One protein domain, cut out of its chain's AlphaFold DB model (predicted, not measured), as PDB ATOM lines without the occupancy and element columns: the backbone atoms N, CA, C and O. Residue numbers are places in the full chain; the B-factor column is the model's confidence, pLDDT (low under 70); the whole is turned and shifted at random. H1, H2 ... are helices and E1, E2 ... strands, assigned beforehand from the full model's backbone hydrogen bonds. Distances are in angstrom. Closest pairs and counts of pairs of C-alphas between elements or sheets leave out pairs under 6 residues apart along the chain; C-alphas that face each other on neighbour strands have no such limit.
ATOM      1  N   GLU A  22     149.719 160.613 307.169       93.94
ATOM      2  CA  GLU A  22     149.442 159.512 308.089       93.94
ATOM      3  C   GLU A  22     150.128 159.701 309.450       93.94
ATOM      4  O   GLU A  22     149.550 159.363 310.483       93.94
ATOM      5  N   PHE A  23     151.306 160.331 309.478       95.00
ATOM      6  CA  PHE A  23     152.044 160.600 310.714       95.00
ATOM      7  C   PHE A  23     151.461 161.787 311.491       95.00
ATOM      8  O   PHE A  23     151.764 161.975 312.667       95.00
ATOM      9  N   MET A  24     150.597 162.593 310.858       91.31
ATOM     10  CA  MET A  24     149.884 163.701 311.503       91.31
ATOM     11  C   MET A  24     148.591 163.279 312.196       91.31
ATOM     12  O   MET A  24     147.963 164.109 312.867       91.31
ATOM     13  N   GLN A  25     148.182 162.024 312.060       90.06
ATOM     14  CA  GLN A  25     147.008 161.513 312.756       90.06
ATOM     15  C   GLN A  25     147.359 161.131 314.197       90.06
ATOM     16  O   GLN A  25     148.528 161.069 314.579       90.06
ATOM     17  N   ASP A  26     146.342 160.909 315.027       86.88
ATOM     18  CA  ASP A  26     146.588 160.335 316.348       86.88
ATOM     19  C   ASP A  26     147.084 158.884 316.218       86.88
ATOM     20  O   ASP A  26     146.691 158.159 315.304       86.88
ATOM     21  N   SER A  27     147.934 158.450 317.147       87.12
ATOM     22  CA  SER A  27     148.505 157.102 317.168       87.12
ATOM     23  C   SER A  27     148.328 156.453 318.535       87.12
ATOM     24  O   SER A  27     148.418 157.099 319.585       87.12
ATOM     25  N   ASN A  28     148.087 155.143 318.518       84.19
ATOM     26  CA  ASN A  28     148.035 154.304 319.716       84.19
ATOM     27  C   ASN A  28     149.359 153.574 319.982       84.19
ATOM     28  O   ASN A  28     149.500 152.939 321.026       84.19
ATOM     29  N   LYS A  29     150.328 153.665 319.062       91.25
ATOM     30  CA  LYS A  29     151.668 153.102 319.233       91.25
ATOM     31  C   LYS A  29     152.500 154.084 320.054       91.25
ATOM     32  O   LYS A  29     153.014 155.070 319.531       91.25
ATOM     33  N   VAL A  30     152.539 153.859 321.364       90.88
ATOM     34  CA  VAL A  30     153.171 154.775 322.317       90.88
ATOM     35  C   VAL A  30     154.042 154.041 323.328       90.88
ATOM     36  O   VAL A  30     153.732 152.924 323.739       90.88
ATOM     37  N   THR A  31     155.083 154.721 323.795       90.69
ATOM     38  CA  THR A  31     155.876 154.337 324.969       90.69
ATOM     39  C   THR A  31     155.668 155.352 326.082       90.69
ATOM     40  O   THR A  31     155.442 156.527 325.816       90.69
ATOM     41  N   ILE A  32     155.705 154.917 327.343       89.56
ATOM     42  CA  ILE A  32     155.525 155.821 328.489       89.56
ATOM     43  C   ILE A  32     156.886 156.373 328.918       89.56
ATOM     44  O   ILE A  32     157.804 155.610 329.219       89.56
ATOM     45  N   ASP A  33     156.997 157.698 329.004       86.31
ATOM     46  CA  ASP A  33     158.183 158.393 329.493       86.31
ATOM     47  C   ASP A  33     158.108 158.597 331.012       86.31
ATOM     48  O   ASP A  33     157.716 159.649 331.523       86.31
ATOM     49  N   LEU A  34     158.524 157.565 331.748       84.62
ATOM     50  CA  LEU A  34     158.564 157.590 333.212       84.62
ATOM     51  C   LEU A  34     159.449 158.710 333.773       84.62
ATOM     52  O   LEU A  34     159.174 159.210 334.863       84.62
ATOM     53  N   LYS A  35     160.500 159.102 333.043       82.06
ATOM     54  CA  LYS A  35     161.459 160.114 333.493       82.06
ATOM     55  C   LYS A  35     160.836 161.502 333.429       82.06
ATOM     56  O   LYS A  35     160.922 162.257 334.393       82.06
ATOM     57  N   THR A  36     160.176 161.833 332.324       82.50
ATOM     58  CA  THR A  36     159.496 163.128 332.173       82.50
ATOM     59  C   THR A  36     158.297 163.252 333.118       82.50
ATOM     60  O   THR A  36     157.977 164.352 333.566       82.50
ATOM     61  N   MET A  37     157.682 162.133 333.513       82.94
ATOM     62  CA  MET A  37     156.636 162.111 334.545       82.94
ATOM     63  C   MET A  37     157.142 162.448 335.960       82.94
ATOM     64  O   MET A  37     156.328 162.772 336.825       82.94
ATOM     65  N   GLY A  38     158.451 162.357 336.229       81.62
ATOM     66  CA  GLY A  38     159.017 162.583 337.565       81.62
ATOM     67  C   GLY A  38     158.517 161.584 338.618       81.62
ATOM     68  O   GLY A  38     158.451 161.907 339.810       81.62
ATOM     69  N   ILE A  39     158.090 160.397 338.173       82.06
ATOM     70  CA  ILE A  39     157.415 159.397 339.007       82.06
ATOM     71  C   ILE A  39     158.348 158.811 340.076       82.06
ATOM     72  O   ILE A  39     157.887 158.360 341.124       82.06
ATOM     73  N   GLU A  40     159.662 158.874 339.851       80.44
ATOM     74  CA  GLU A  40     160.703 158.408 340.766       80.44
ATOM     75  C   GLU A  40     160.667 159.109 342.129       80.44
ATOM     76  O   GLU A  40     161.106 158.545 343.124       80.44
ATOM     77  N   LYS A  41     160.092 160.315 342.210       82.62
ATOM     78  CA  LYS A  41     159.963 161.062 343.471       82.62
ATOM     79  C   LYS A  41     158.902 160.486 344.411       82.62
ATOM     80  O   LYS A  41     158.870 160.845 345.585       82.62
ATOM     81  N   PHE A  42     158.023 159.630 343.896       79.62
ATOM     82  CA  PHE A  42     156.871 159.091 344.621       79.62
ATOM     83  C   PHE A  42     156.999 157.600 344.926       79.62
ATOM     84  O   PHE A  42     156.102 157.030 345.547       79.62
ATOM     85  N   LEU A  43     158.089 156.979 344.477       77.62
ATOM     86  CA  LEU A  43     158.324 155.547 344.569       77.62
ATOM     87  C   LEU A  43     159.642 155.290 345.278       77.62
ATOM     88  O   LEU A  43     160.616 156.015 345.086       77.62
ATOM     89  N   ASN A  44     159.686 154.229 346.074       76.19
ATOM     90  CA  ASN A  44     160.968 153.710 346.527       76.19
ATOM     91  C   ASN A  44     161.674 152.939 345.388       76.19
ATOM     92  O   ASN A  44     161.071 152.602 344.364       76.19
ATOM     93  N   ASN A  45     162.966 152.644 345.562       72.81
ATOM     94  CA  ASN A  45     163.770 151.973 344.533       72.81
ATOM     95  C   ASN A  45     163.185 150.613 344.102       72.81
ATOM     96  O   ASN A  45     163.268 150.266 342.927       72.81
ATOM     97  N   GLU A  46     162.564 149.856 345.012       70.94
ATOM     98  CA  GLU A  46     161.952 148.559 344.693       70.94
ATOM     99  C   GLU A  46     160.668 148.718 343.867       70.94
ATOM    100  O   GLU A  46     160.459 147.985 342.902       70.94
ATOM    101  N   GLU A  47     159.836 149.710 344.187       71.94
ATOM    102  CA  GLU A  47     158.628 150.051 343.432       71.94
ATOM    103  C   GLU A  47     158.962 150.564 342.028       71.94
ATOM    104  O   GLU A  47     158.288 150.203 341.061       71.94
ATOM    105  N   PHE A  48     160.028 151.357 341.894       72.25
ATOM    106  CA  PHE A  48     160.506 151.836 340.598       72.25
ATOM    107  C   PHE A  48     161.061 150.692 339.733       72.25
ATOM    108  O   PHE A  48     160.741 150.594 338.549       72.25
ATOM    109  N   ILE A  49     161.831 149.771 340.325       71.31
ATOM    110  CA  ILE A  49     162.293 148.553 339.637       71.31
ATOM    111  C   ILE A  49     161.098 147.674 339.241       71.31
ATOM    112  O   ILE A  49     161.072 147.122 338.141       71.31
ATOM    113  N   PHE A  50     160.081 147.570 340.100       68.94
ATOM    114  CA  PHE A  50     158.872 146.795 339.827       68.94
ATOM    115  C   PHE A  50     158.026 147.385 338.688       68.94
ATOM    116  O   PHE A  50     157.411 146.627 337.936       68.94
ATOM    117  N   LEU A  51     158.020 148.712 338.514       70.38
ATOM    118  CA  LEU A  51     157.386 149.359 337.359       70.38
ATOM    119  C   LEU A  51     158.029 148.972 336.024       70.38
ATOM    120  O   LEU A  51     157.318 148.912 335.023       70.38
ATOM    121  N   ASN A  52     159.332 148.678 336.032       67.31
ATOM    122  CA  ASN A  52     160.142 148.305 334.869       67.31
ATOM    123  C   ASN A  52     160.559 146.823 334.884       67.31
ATOM    124  O   ASN A  52     161.618 146.447 334.370       67.31
ATOM    125  N   LYS A  53     159.746 145.950 335.487       62.62
ATOM    126  CA  LYS A  53     160.090 144.532 335.617       62.62
ATOM    127  C   LYS A  53     160.176 143.870 334.236       62.62
ATOM    128  O   LYS A  53     159.215 143.881 333.469       62.62
ATOM    129  N   ASN A  54     161.327 143.263 333.939       56.88
ATOM    130  CA  ASN A  54     161.624 142.555 332.684       56.88
ATOM    131  C   ASN A  54     161.466 143.409 331.407       56.88
ATOM    132  O   ASN A  54     161.166 142.868 330.347       56.88
ATOM    133  N   GLY A  55     161.629 144.734 331.501       61.84
ATOM    134  CA  GLY A  55     161.471 145.640 330.355       61.84
ATOM    135  C   GLY A  55     160.017 145.892 329.936       61.84
ATOM    136  O   GLY A  55     159.787 146.610 328.968       61.84
ATOM    137  N   SER A  56     159.035 145.346 330.664       66.38
ATOM    138  CA  SER A  56     157.612 145.625 330.456       66.38
ATOM    139  C   SER A  56     157.101 146.624 331.490       66.38
ATOM    140  O   SER A  56     157.232 146.400 332.694       66.38
ATOM    141  N   ILE A  57     156.500 147.713 331.015       77.88
ATOM    142  CA  ILE A  57     155.950 148.765 331.867       77.88
ATOM    143  C   ILE A  57     154.613 148.309 332.476       77.88
ATOM    144  O   ILE A  57     153.679 147.951 331.754       77.88
ATOM    145  N   ASN A  58     154.473 148.376 333.806       84.12
ATOM    146  CA  ASN A  58     153.197 148.094 334.478       84.12
ATOM    147  C   ASN A  58     152.229 149.288 334.378       84.12
ATOM    148  O   ASN A  58     152.120 150.111 335.290       84.12
ATOM    149  N   VAL A  59     151.486 149.349 333.270       85.12
ATOM    150  CA  VAL A  59     150.540 150.435 332.961       85.12
ATOM    151  C   VAL A  59     149.494 150.632 334.064       85.12
ATOM    152  O   VAL A  59     149.227 151.763 334.456       85.12
ATOM    153  N   LYS A  60     148.940 149.552 334.634       86.62
ATOM    154  CA  LYS A  60     147.922 149.655 335.696       86.62
ATOM    155  C   LYS A  60     148.453 150.421 336.910       86.62
ATOM    156  O   LYS A  60     147.782 151.318 337.414       86.62
ATOM    157  N   LYS A  61     149.674 150.099 337.347       85.00
ATOM    158  CA  LYS A  61     150.308 150.768 338.488       85.00
ATOM    159  C   LYS A  61     150.595 152.244 338.196       85.00
ATOM    160  O   LYS A  61     150.431 153.072 339.087       85.00
ATOM    161  N   ILE A  62     150.953 152.582 336.956       88.25
ATOM    162  CA  ILE A  62     151.133 153.977 336.530       88.25
ATOM    163  C   ILE A  62     149.829 154.754 336.664       88.25
ATOM    164  O   ILE A  62     149.827 155.808 337.287       88.25
ATOM    165  N   PHE A  63     148.711 154.216 336.172       89.25
ATOM    166  CA  PHE A  63     147.404 154.861 336.327       89.25
ATOM    167  C   PHE A  63     147.013 155.054 337.801       89.25
ATOM    168  O   PHE A  63     146.490 156.109 338.157       89.25
ATOM    169  N   GLU A  64     147.292 154.080 338.674       88.06
ATOM    170  CA  GLU A  64     147.054 154.208 340.120       88.06
ATOM    171  C   GLU A  64     147.873 155.352 340.744       88.06
ATOM    172  O   GLU A  64     147.332 156.154 341.509       88.06
ATOM    173  N   ILE A  65     149.164 155.451 340.406       86.50
ATOM    174  CA  ILE A  65     150.062 156.505 340.903       86.50
ATOM    175  C   ILE A  65     149.634 157.866 340.348       86.50
ATOM    176  O   ILE A  65     149.450 158.810 341.117       86.50
ATOM    177  N   SER A  66     149.405 157.956 339.038       90.12
ATOM    178  CA  SER A  66     148.926 159.170 338.376       90.12
ATOM    179  C   SER A  66     147.627 159.674 338.989       90.12
ATOM    180  O   SER A  66     147.510 160.868 339.244       90.12
ATOM    181  N   ARG A  67     146.688 158.783 339.329       89.94
ATOM    182  CA  ARG A  67     145.455 159.158 340.030       89.94
ATOM    183  C   ARG A  67     145.726 159.657 341.445       89.94
ATOM    184  O   ARG A  67     145.207 160.697 341.836       89.94
ATOM    185  N   LYS A  68     146.526 158.917 342.219       88.44
ATOM    186  CA  LYS A  68     146.803 159.226 343.630       88.44
ATOM    187  C   LYS A  68     147.496 160.578 343.804       88.44
ATOM    188  O   LYS A  68     147.199 161.287 344.760       88.44
ATOM    189  N   TYR A  69     148.415 160.912 342.903       88.31
ATOM    190  CA  TYR A  69     149.247 162.115 342.994       88.31
ATOM    191  C   TYR A  69     148.877 163.196 341.970       88.31
ATOM    192  O   TYR A  69     149.569 164.207 341.887       88.31
ATOM    193  N   ASN A  70     147.796 163.000 341.206       87.88
ATOM    194  CA  ASN A  70     147.361 163.891 340.129       87.88
ATOM    195  C   ASN A  70     148.486 164.202 339.117       87.88
ATOM    196  O   ASN A  70     148.689 165.349 338.717       87.88
ATOM    197  N   LEU A  71     149.257 163.174 338.742       90.31
ATOM    198  CA  LEU A  71     150.384 163.305 337.817       90.31
ATOM    199  C   LEU A  71     149.937 163.035 336.378       90.31
ATOM    200  O   LEU A  71     149.278 162.016 336.132       90.31
ATOM    201  N   PRO A  72     150.332 163.883 335.412       92.62
ATOM    202  CA  PRO A  72     150.091 163.598 334.009       92.62
ATOM    203  C   PRO A  72     150.897 162.374 333.556       92.62
ATOM    204  O   PRO A  72     152.007 162.137 334.029       92.62
ATOM    205  N   ILE A  73     150.340 161.608 332.622       92.75
ATOM    206  CA  ILE A  73     151.055 160.527 331.935       92.75
ATOM    207  C   ILE A  73     151.677 161.118 330.676       92.75
ATOM    208  O   ILE A  73     150.968 161.705 329.861       92.75
ATOM    209  N   MET A  74     152.988 160.956 330.525       93.69
ATOM    210  CA  MET A  74     153.728 161.405 329.349       93.69
ATOM    211  C   MET A  74     154.017 160.198 328.465       93.69
ATOM    212  O   MET A  74     154.605 159.219 328.925       93.69
ATOM    213  N   CYS A  75     153.596 160.261 327.209       93.62
ATOM    214  CA  CYS A  75     153.793 159.211 326.226       93.62
ATOM    215  C   CYS A  75     154.566 159.754 325.025       93.62
ATOM    216  O   CYS A  75     154.204 160.800 324.493       93.62
ATOM    217  N   ASN A  76     155.550 159.002 324.543       94.56
ATOM    218  CA  ASN A  76     156.188 159.232 323.253       94.56
ATOM    219  C   ASN A  76     155.478 158.394 322.196       94.56
ATOM    220  O   ASN A  76     155.282 157.192 322.380       94.56
ATOM    221  N   VAL A  77     155.087 159.020 321.096       95.19
ATOM    222  CA  VAL A  77     154.498 158.336 319.949       95.19
ATOM    223  C   VAL A  77     155.609 157.745 319.101       95.19
ATOM    224  O   VAL A  77     156.544 158.441 318.709       95.19
ATOM    225  N   GLU A  78     155.483 156.460 318.792       93.56
ATOM    226  CA  GLU A  78     156.364 155.795 317.843       93.56
ATOM    227  C   GLU A  78     155.808 155.994 316.434       93.56
ATOM    228  O   GLU A  78     154.730 155.496 316.095       93.56
ATOM    229  N   LEU A  79     156.548 156.749 315.626       94.25
ATOM    230  CA  LEU A  79     156.252 156.966 314.220       94.25
ATOM    231  C   LEU A  79     157.130 156.039 313.382       94.25
ATOM    232  O   LEU A  79     158.351 156.036 313.532       94.25
ATOM    233  N   ASP A  80     156.516 155.282 312.477       94.19
ATOM    234  CA  ASP A  80     157.224 154.401 311.541       94.19
ATOM    235  C   ASP A  80     157.708 155.183 310.299       94.19
ATOM    236  O   ASP A  80     157.574 154.735 309.160       94.19
ATOM    237  N   GLU A  81     158.241 156.389 310.524       96.69
ATOM    238  CA  GLU A  81     158.779 157.257 309.475       96.69
ATOM    239  C   GLU A  81     160.098 156.710 308.920       96.69
ATOM    240  O   GLU A  81     160.955 156.186 309.636       96.69
ATOM    241  N   THR A  82     160.294 156.892 307.619       96.44
ATOM    242  CA  THR A  82     161.538 156.563 306.916       96.44
ATOM    243  C   THR A  82     161.902 157.698 305.967       96.44
ATOM    244  O   THR A  82     161.051 158.499 305.601       96.44
ATOM    245  N   LEU A  83     163.140 157.746 305.469       93.44
ATOM    246  CA  LEU A  83     163.519 158.743 304.454       93.44
ATOM    247  C   LEU A  83     162.693 158.652 303.158       93.44
ATOM    248  O   LEU A  83     162.651 159.616 302.401       93.44
ATOM    249  N   ALA A  84     162.054 157.508 302.893       94.12
ATOM    250  CA  ALA A  84     161.169 157.324 301.747       94.12
ATOM    251  C   ALA A  84     159.720 157.756 302.028       94.12
ATOM    252  O   ALA A  84     158.975 158.002 301.085       94.12
ATOM    253  N   ASN A  85     159.315 157.820 303.298       94.88
ATOM    254  CA  ASN A  85     157.970 158.196 303.708       94.88
ATOM    255  C   ASN A  85     157.992 158.788 305.119       94.88
ATOM    256  O   ASN A  85     158.135 158.058 306.103       94.88
ATOM    257  N   PHE A  86     157.887 160.107 305.199       95.88
ATOM    258  CA  PHE A  86     157.874 160.860 306.446       95.88
ATOM    259  C   PHE A  86     157.101 162.157 306.249       95.88
ATOM    260  O   PHE A  86     156.856 162.586 305.124       95.88
ATOM    261  N   ASN A  87     156.728 162.807 307.339       94.25
ATOM    262  CA  ASN A  87     156.130 164.124 307.269       94.25
ATOM    263  C   ASN A  87     157.210 165.192 307.057       94.25
ATOM    264  O   ASN A  87     157.836 165.635 308.020       94.25
ATOM    265  N   ASP A  88     157.420 165.605 305.804       93.31
ATOM    266  CA  ASP A  88     158.419 166.619 305.432       93.31
ATOM    267  C   ASP A  88     158.078 168.032 305.930       93.31
ATOM    268  O   ASP A  88     158.962 168.888 306.000       93.31
ATOM    269  N   ILE A 159     161.230 172.338 314.588       94.19
ATOM    270  CA  ILE A 159     162.015 172.830 315.732       94.19
ATOM    271  C   ILE A 159     161.514 172.279 317.072       94.19
ATOM    272  O   ILE A 159     162.304 172.064 317.990       94.19
ATOM    273  N   ASN A 160     160.221 171.974 317.185       93.75
ATOM    274  CA  ASN A 160     159.583 171.481 318.403       93.75
ATOM    275  C   ASN A 160     158.905 170.132 318.165       93.75
ATOM    276  O   ASN A 160     158.567 169.784 317.041       93.75
ATOM    277  N   ASN A 161     158.673 169.370 319.230       94.94
ATOM    278  CA  ASN A 161     157.800 168.203 319.139       94.94
ATOM    279  C   ASN A 161     156.331 168.657 319.164       94.94
ATOM    280  O   ASN A 161     156.000 169.697 319.745       94.94
ATOM    281  N   ARG A 162     155.438 167.890 318.535       93.62
ATOM    282  CA  ARG A 162     153.995 168.127 318.658       93.62
ATOM    283  C   ARG A 162     153.492 167.450 319.922       93.62
ATOM    284  O   ARG A 162     153.740 166.269 320.124       93.62
ATOM    285  N   LEU A 163     152.739 168.185 320.731       92.12
ATOM    286  CA  LEU A 163     152.108 167.667 321.939       92.12
ATOM    287  C   LEU A 163     150.593 167.675 321.762       92.12
ATOM    288  O   LEU A 163     149.993 168.726 321.542       92.12
ATOM    289  N   LEU A 164     149.983 166.501 321.870       91.50
ATOM    290  CA  LEU A 164     148.541 166.347 322.027       91.50
ATOM    291  C   LEU A 164     148.256 165.901 323.453       91.50
ATOM    292  O   LEU A 164     149.082 165.235 324.070       91.50
ATOM    293  N   TYR A 165     147.089 166.244 323.984       91.00
ATOM    294  CA  TYR A 165     146.660 165.703 325.264       91.00
ATOM    295  C   TYR A 165     145.199 165.290 325.220       91.00
ATOM    296  O   TYR A 165     144.388 165.862 324.495       91.00
ATOM    297  N   GLN A 166     144.881 164.302 326.041       90.88
ATOM    298  CA  GLN A 166     143.526 163.851 326.308       90.88
ATOM    299  C   GLN A 166     143.350 163.686 327.813       90.88
ATOM    300  O   GLN A 166     144.303 163.376 328.531       90.88
ATOM    301  N   THR A 167     142.130 163.886 328.295       90.88
ATOM    302  CA  THR A 167     141.796 163.656 329.702       90.88
ATOM    303  C   THR A 167     141.016 162.354 329.810       90.88
ATOM    304  O   THR A 167     139.970 162.210 329.182       90.88
ATOM    305  N   PHE A 168     141.507 161.420 330.619       88.38
ATOM    306  CA  PHE A 168     140.831 160.163 330.924       88.38
ATOM    307  C   PHE A 168     140.766 159.983 332.438       88.38
ATOM    308  O   PHE A 168     141.801 159.954 333.095       88.38
ATOM    309  N   ASP A 169     139.554 159.877 332.994       87.00
ATOM    310  CA  ASP A 169     139.330 159.705 334.439       87.00
ATOM    311  C   ASP A 169     140.116 160.721 335.297       87.00
ATOM    312  O   ASP A 169     140.860 160.369 336.212       87.00
ATOM    313  N   ASN A 170     140.005 162.005 334.930       87.12
ATOM    314  CA  ASN A 170     140.730 163.146 335.512       87.12
ATOM    315  C   ASN A 170     142.266 163.117 335.378       87.12
ATOM    316  O   ASN A 170     142.934 164.025 335.867       87.12
ATOM    317  N   ILE A 171     142.838 162.141 334.675       91.81
ATOM    318  CA  ILE A 171     144.270 162.073 334.378       91.81
ATOM    319  C   ILE A 171     144.513 162.668 332.992       91.81
ATOM    320  O   ILE A 171     143.877 162.274 332.012       91.81
ATOM    321  N   ARG A 172     145.459 163.605 332.895       94.12
ATOM    322  CA  ARG A 172     145.931 164.117 331.602       94.12
ATOM    323  C   ARG A 172     146.968 163.166 331.026       94.12
ATOM    324  O   ARG A 172     147.981 162.902 331.667       94.12
ATOM    325  N   ILE A 173     146.720 162.679 329.820       93.25
ATOM    326  CA  ILE A 173     147.651 161.861 329.050       93.25
ATOM    327  C   ILE A 173     148.160 162.723 327.904       93.25
ATOM    328  O   ILE A 173     147.374 163.122 327.046       93.25
ATOM    329  N   TYR A 174     149.457 163.008 327.897       94.44
ATOM    330  CA  TYR A 174     150.141 163.728 326.834       94.44
ATOM    331  C   TYR A 174     150.778 162.733 325.869       94.44
ATOM    332  O   TYR A 174     151.443 161.795 326.296       94.44
ATOM    333  N   LYS A 175     150.587 162.954 324.572       94.94
ATOM    334  CA  LYS A 175     151.252 162.240 323.486       94.94
ATOM    335  C   LYS A 175     152.199 163.207 322.787       94.94
ATOM    336  O   LYS A 175     151.759 164.219 322.237       94.94
ATOM    337  N   GLU A 176     153.484 162.897 322.825       95.69
ATOM    338  CA  GLU A 176     154.546 163.644 322.172       95.69
ATOM    339  C   GLU A 176     154.942 162.971 320.859       95.69
ATOM    340  O   GLU A 176     155.304 161.799 320.830       95.69
ATOM    341  N   PHE A 177     154.882 163.726 319.769       96.12
ATOM    342  CA  PHE A 177     155.273 163.291 318.436       96.12
ATOM    343  C   PHE A 177     156.574 164.002 318.067       96.12
ATOM    344  O   PHE A 177     156.626 165.239 318.022       96.12
ATOM    345  N   SER A 178     157.619 163.226 317.786       95.88
ATOM    346  CA  SER A 178     158.885 163.733 317.258       95.88
ATOM    347  C   SER A 178     159.045 163.262 315.820       95.88
ATOM    348  O   SER A 178     159.384 162.108 315.582       95.88
ATOM    349  N   TYR A 179     158.757 164.154 314.873       96.81
ATOM    350  CA  TYR A 179     158.835 163.836 313.449       96.81
ATOM    351  C   TYR A 179     160.284 163.757 312.974       96.81
ATOM    352  O   TYR A 179     161.132 164.556 313.381       96.81
ATOM    353  N   LEU A 180     160.549 162.850 312.041       97.00
ATOM    354  CA  LEU A 180     161.847 162.637 311.421       97.00
ATOM    355  C   LEU A 180     162.377 163.912 310.749       97.00
ATOM    356  O   LEU A 180     163.572 164.192 310.842       97.00
ATOM    357  N   ALA A 181     161.504 164.729 310.148       95.94
ATOM    358  CA  ALA A 181     161.892 165.977 309.484       95.94
ATOM    359  C   ALA A 181     162.608 166.979 310.404       95.94
ATOM    360  O   ALA A 181     163.450 167.741 309.935       95.94
ATOM    361  N   LYS A 182     162.351 166.940 311.719       95.88
ATOM    362  CA  LYS A 182     163.074 167.746 312.718       95.88
ATOM    363  C   LYS A 182     164.576 167.427 312.763       95.88
ATOM    364  O   LYS A 182     165.376 168.272 313.157       95.88
ATOM    365  N   HIS A 183     164.958 166.208 312.385       95.38
ATOM    366  CA  HIS A 183     166.321 165.680 312.501       95.38
ATOM    367  C   HIS A 183     167.065 165.620 311.161       95.38
ATOM    368  O   HIS A 183     168.223 165.204 311.117       95.38
ATOM    369  N   ILE A 184     166.421 166.032 310.066       93.75
ATOM    370  CA  ILE A 184     167.003 166.059 308.721       93.75
ATOM    371  C   ILE A 184     167.346 167.512 308.355       93.75
ATOM    372  O   ILE A 184     166.576 168.417 308.676       93.75
TER     373      ILE A 184
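AT A GLANCE: This is residues 22 to 88 and 159 to 184 of the 310 residues of an uncharacterized protein of Clostridium tepidiprofundi DSM 19306 (UniProt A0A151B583). A small twisted wall of four strands has a loose cluster of three helices, H1, H2 and H3, beyond one end of its strands, with H3 the one that meets the sheet. Beyond the opposite end lie the short helix H4 and residues 78 to 88, an unnamed stretch that runs on from E2. The printed part has 93 residues, with four named helices and four named strands that follow along the chain as E1 H1 H2 H3 E2 E3 E4 H4; the class is mixed, helices and strands, with 48 residues in named elements, and the sheet is mixed in the order E1 E2 E4 E3. The whole is only just loose, close to compact, with a radius of gyration of the C-alphas of 15.0 A, and only just elongated, spanning 44 by 29 by 21 A.

IN THESE COORDINATES: The sheet's strands are E1, residues 30 to 32; E2, residues 73 to 77, 12.7 A long; E4, residues 171 to 177, 19.4 A; and E3, residues 162 to 168, 19.7 A. E1 begins at C-alpha 30, (153.171, 154.775, 322.317). The longest helix, H3, covers residues 59 to 69 over 15.5 A, from C-alpha 59 at (150.540, 150.435, 332.961). H2 is residues 45 to 51, 10.0 A long, H1 residues 39 to 42 and H4 residues 180 to 183, ending at C-alpha 183, (166.321, 165.680, 312.501).

HOW THE PARTS SIT: The inner strands E2 and E4 are parallel at 24 degrees, with N 75 and O 174 2.8 A apart, within hydrogen-bond range. E3, an edge strand, forms a hairpin with E4, antiparallel at 157 degrees, with N 166 and O 173 at 2.9 A. The other edge strand, E1, is antiparallel to E2 at 142 degrees, with N 31 and O 76 at 2.9 A. The sheet is only just strongly twisted, its C-alphas up to 4.3 A off the best plane. H3 is on the sheet but only grazes it; its closest C-alphas to E4 are those of Arg 67 and Ile 171, 6.5 A apart. H2 and H3 are close but not clearly touching, the closest C-alphas being those of Leu 51 and Lys 61 at 7.3 A, with a steep tilt of 54 degrees, opposite ways. H1 and H2 are close but not clearly touching, with the C-alphas of Glu 40 and Phe 48 closest at 6.6 A. H1 and H3 are near each other, with 6 pairs of C-alphas within 10 A. H1, H2 and H4 are not on the sheet, and H4 is apart from H3. Every O i to N i+4 pair is within hydrogen-bond range in H2 and H3; H1 and H4 are too short for such a pair.

THE WHOLE: The two C-alphas farthest apart, those of Asn 44 and Ala 84, are 44.9 A apart. Residues 89 to 158 are not printed, and C-alphas 88 and 159 are 12.6 A apart across this cut, which lies in the link from E2 to E3. Of the links that are printed whole, none is long. The mean pLDDT of the printed part is 87.3, and it is under 70 at residue 50 and residues 52 to 56.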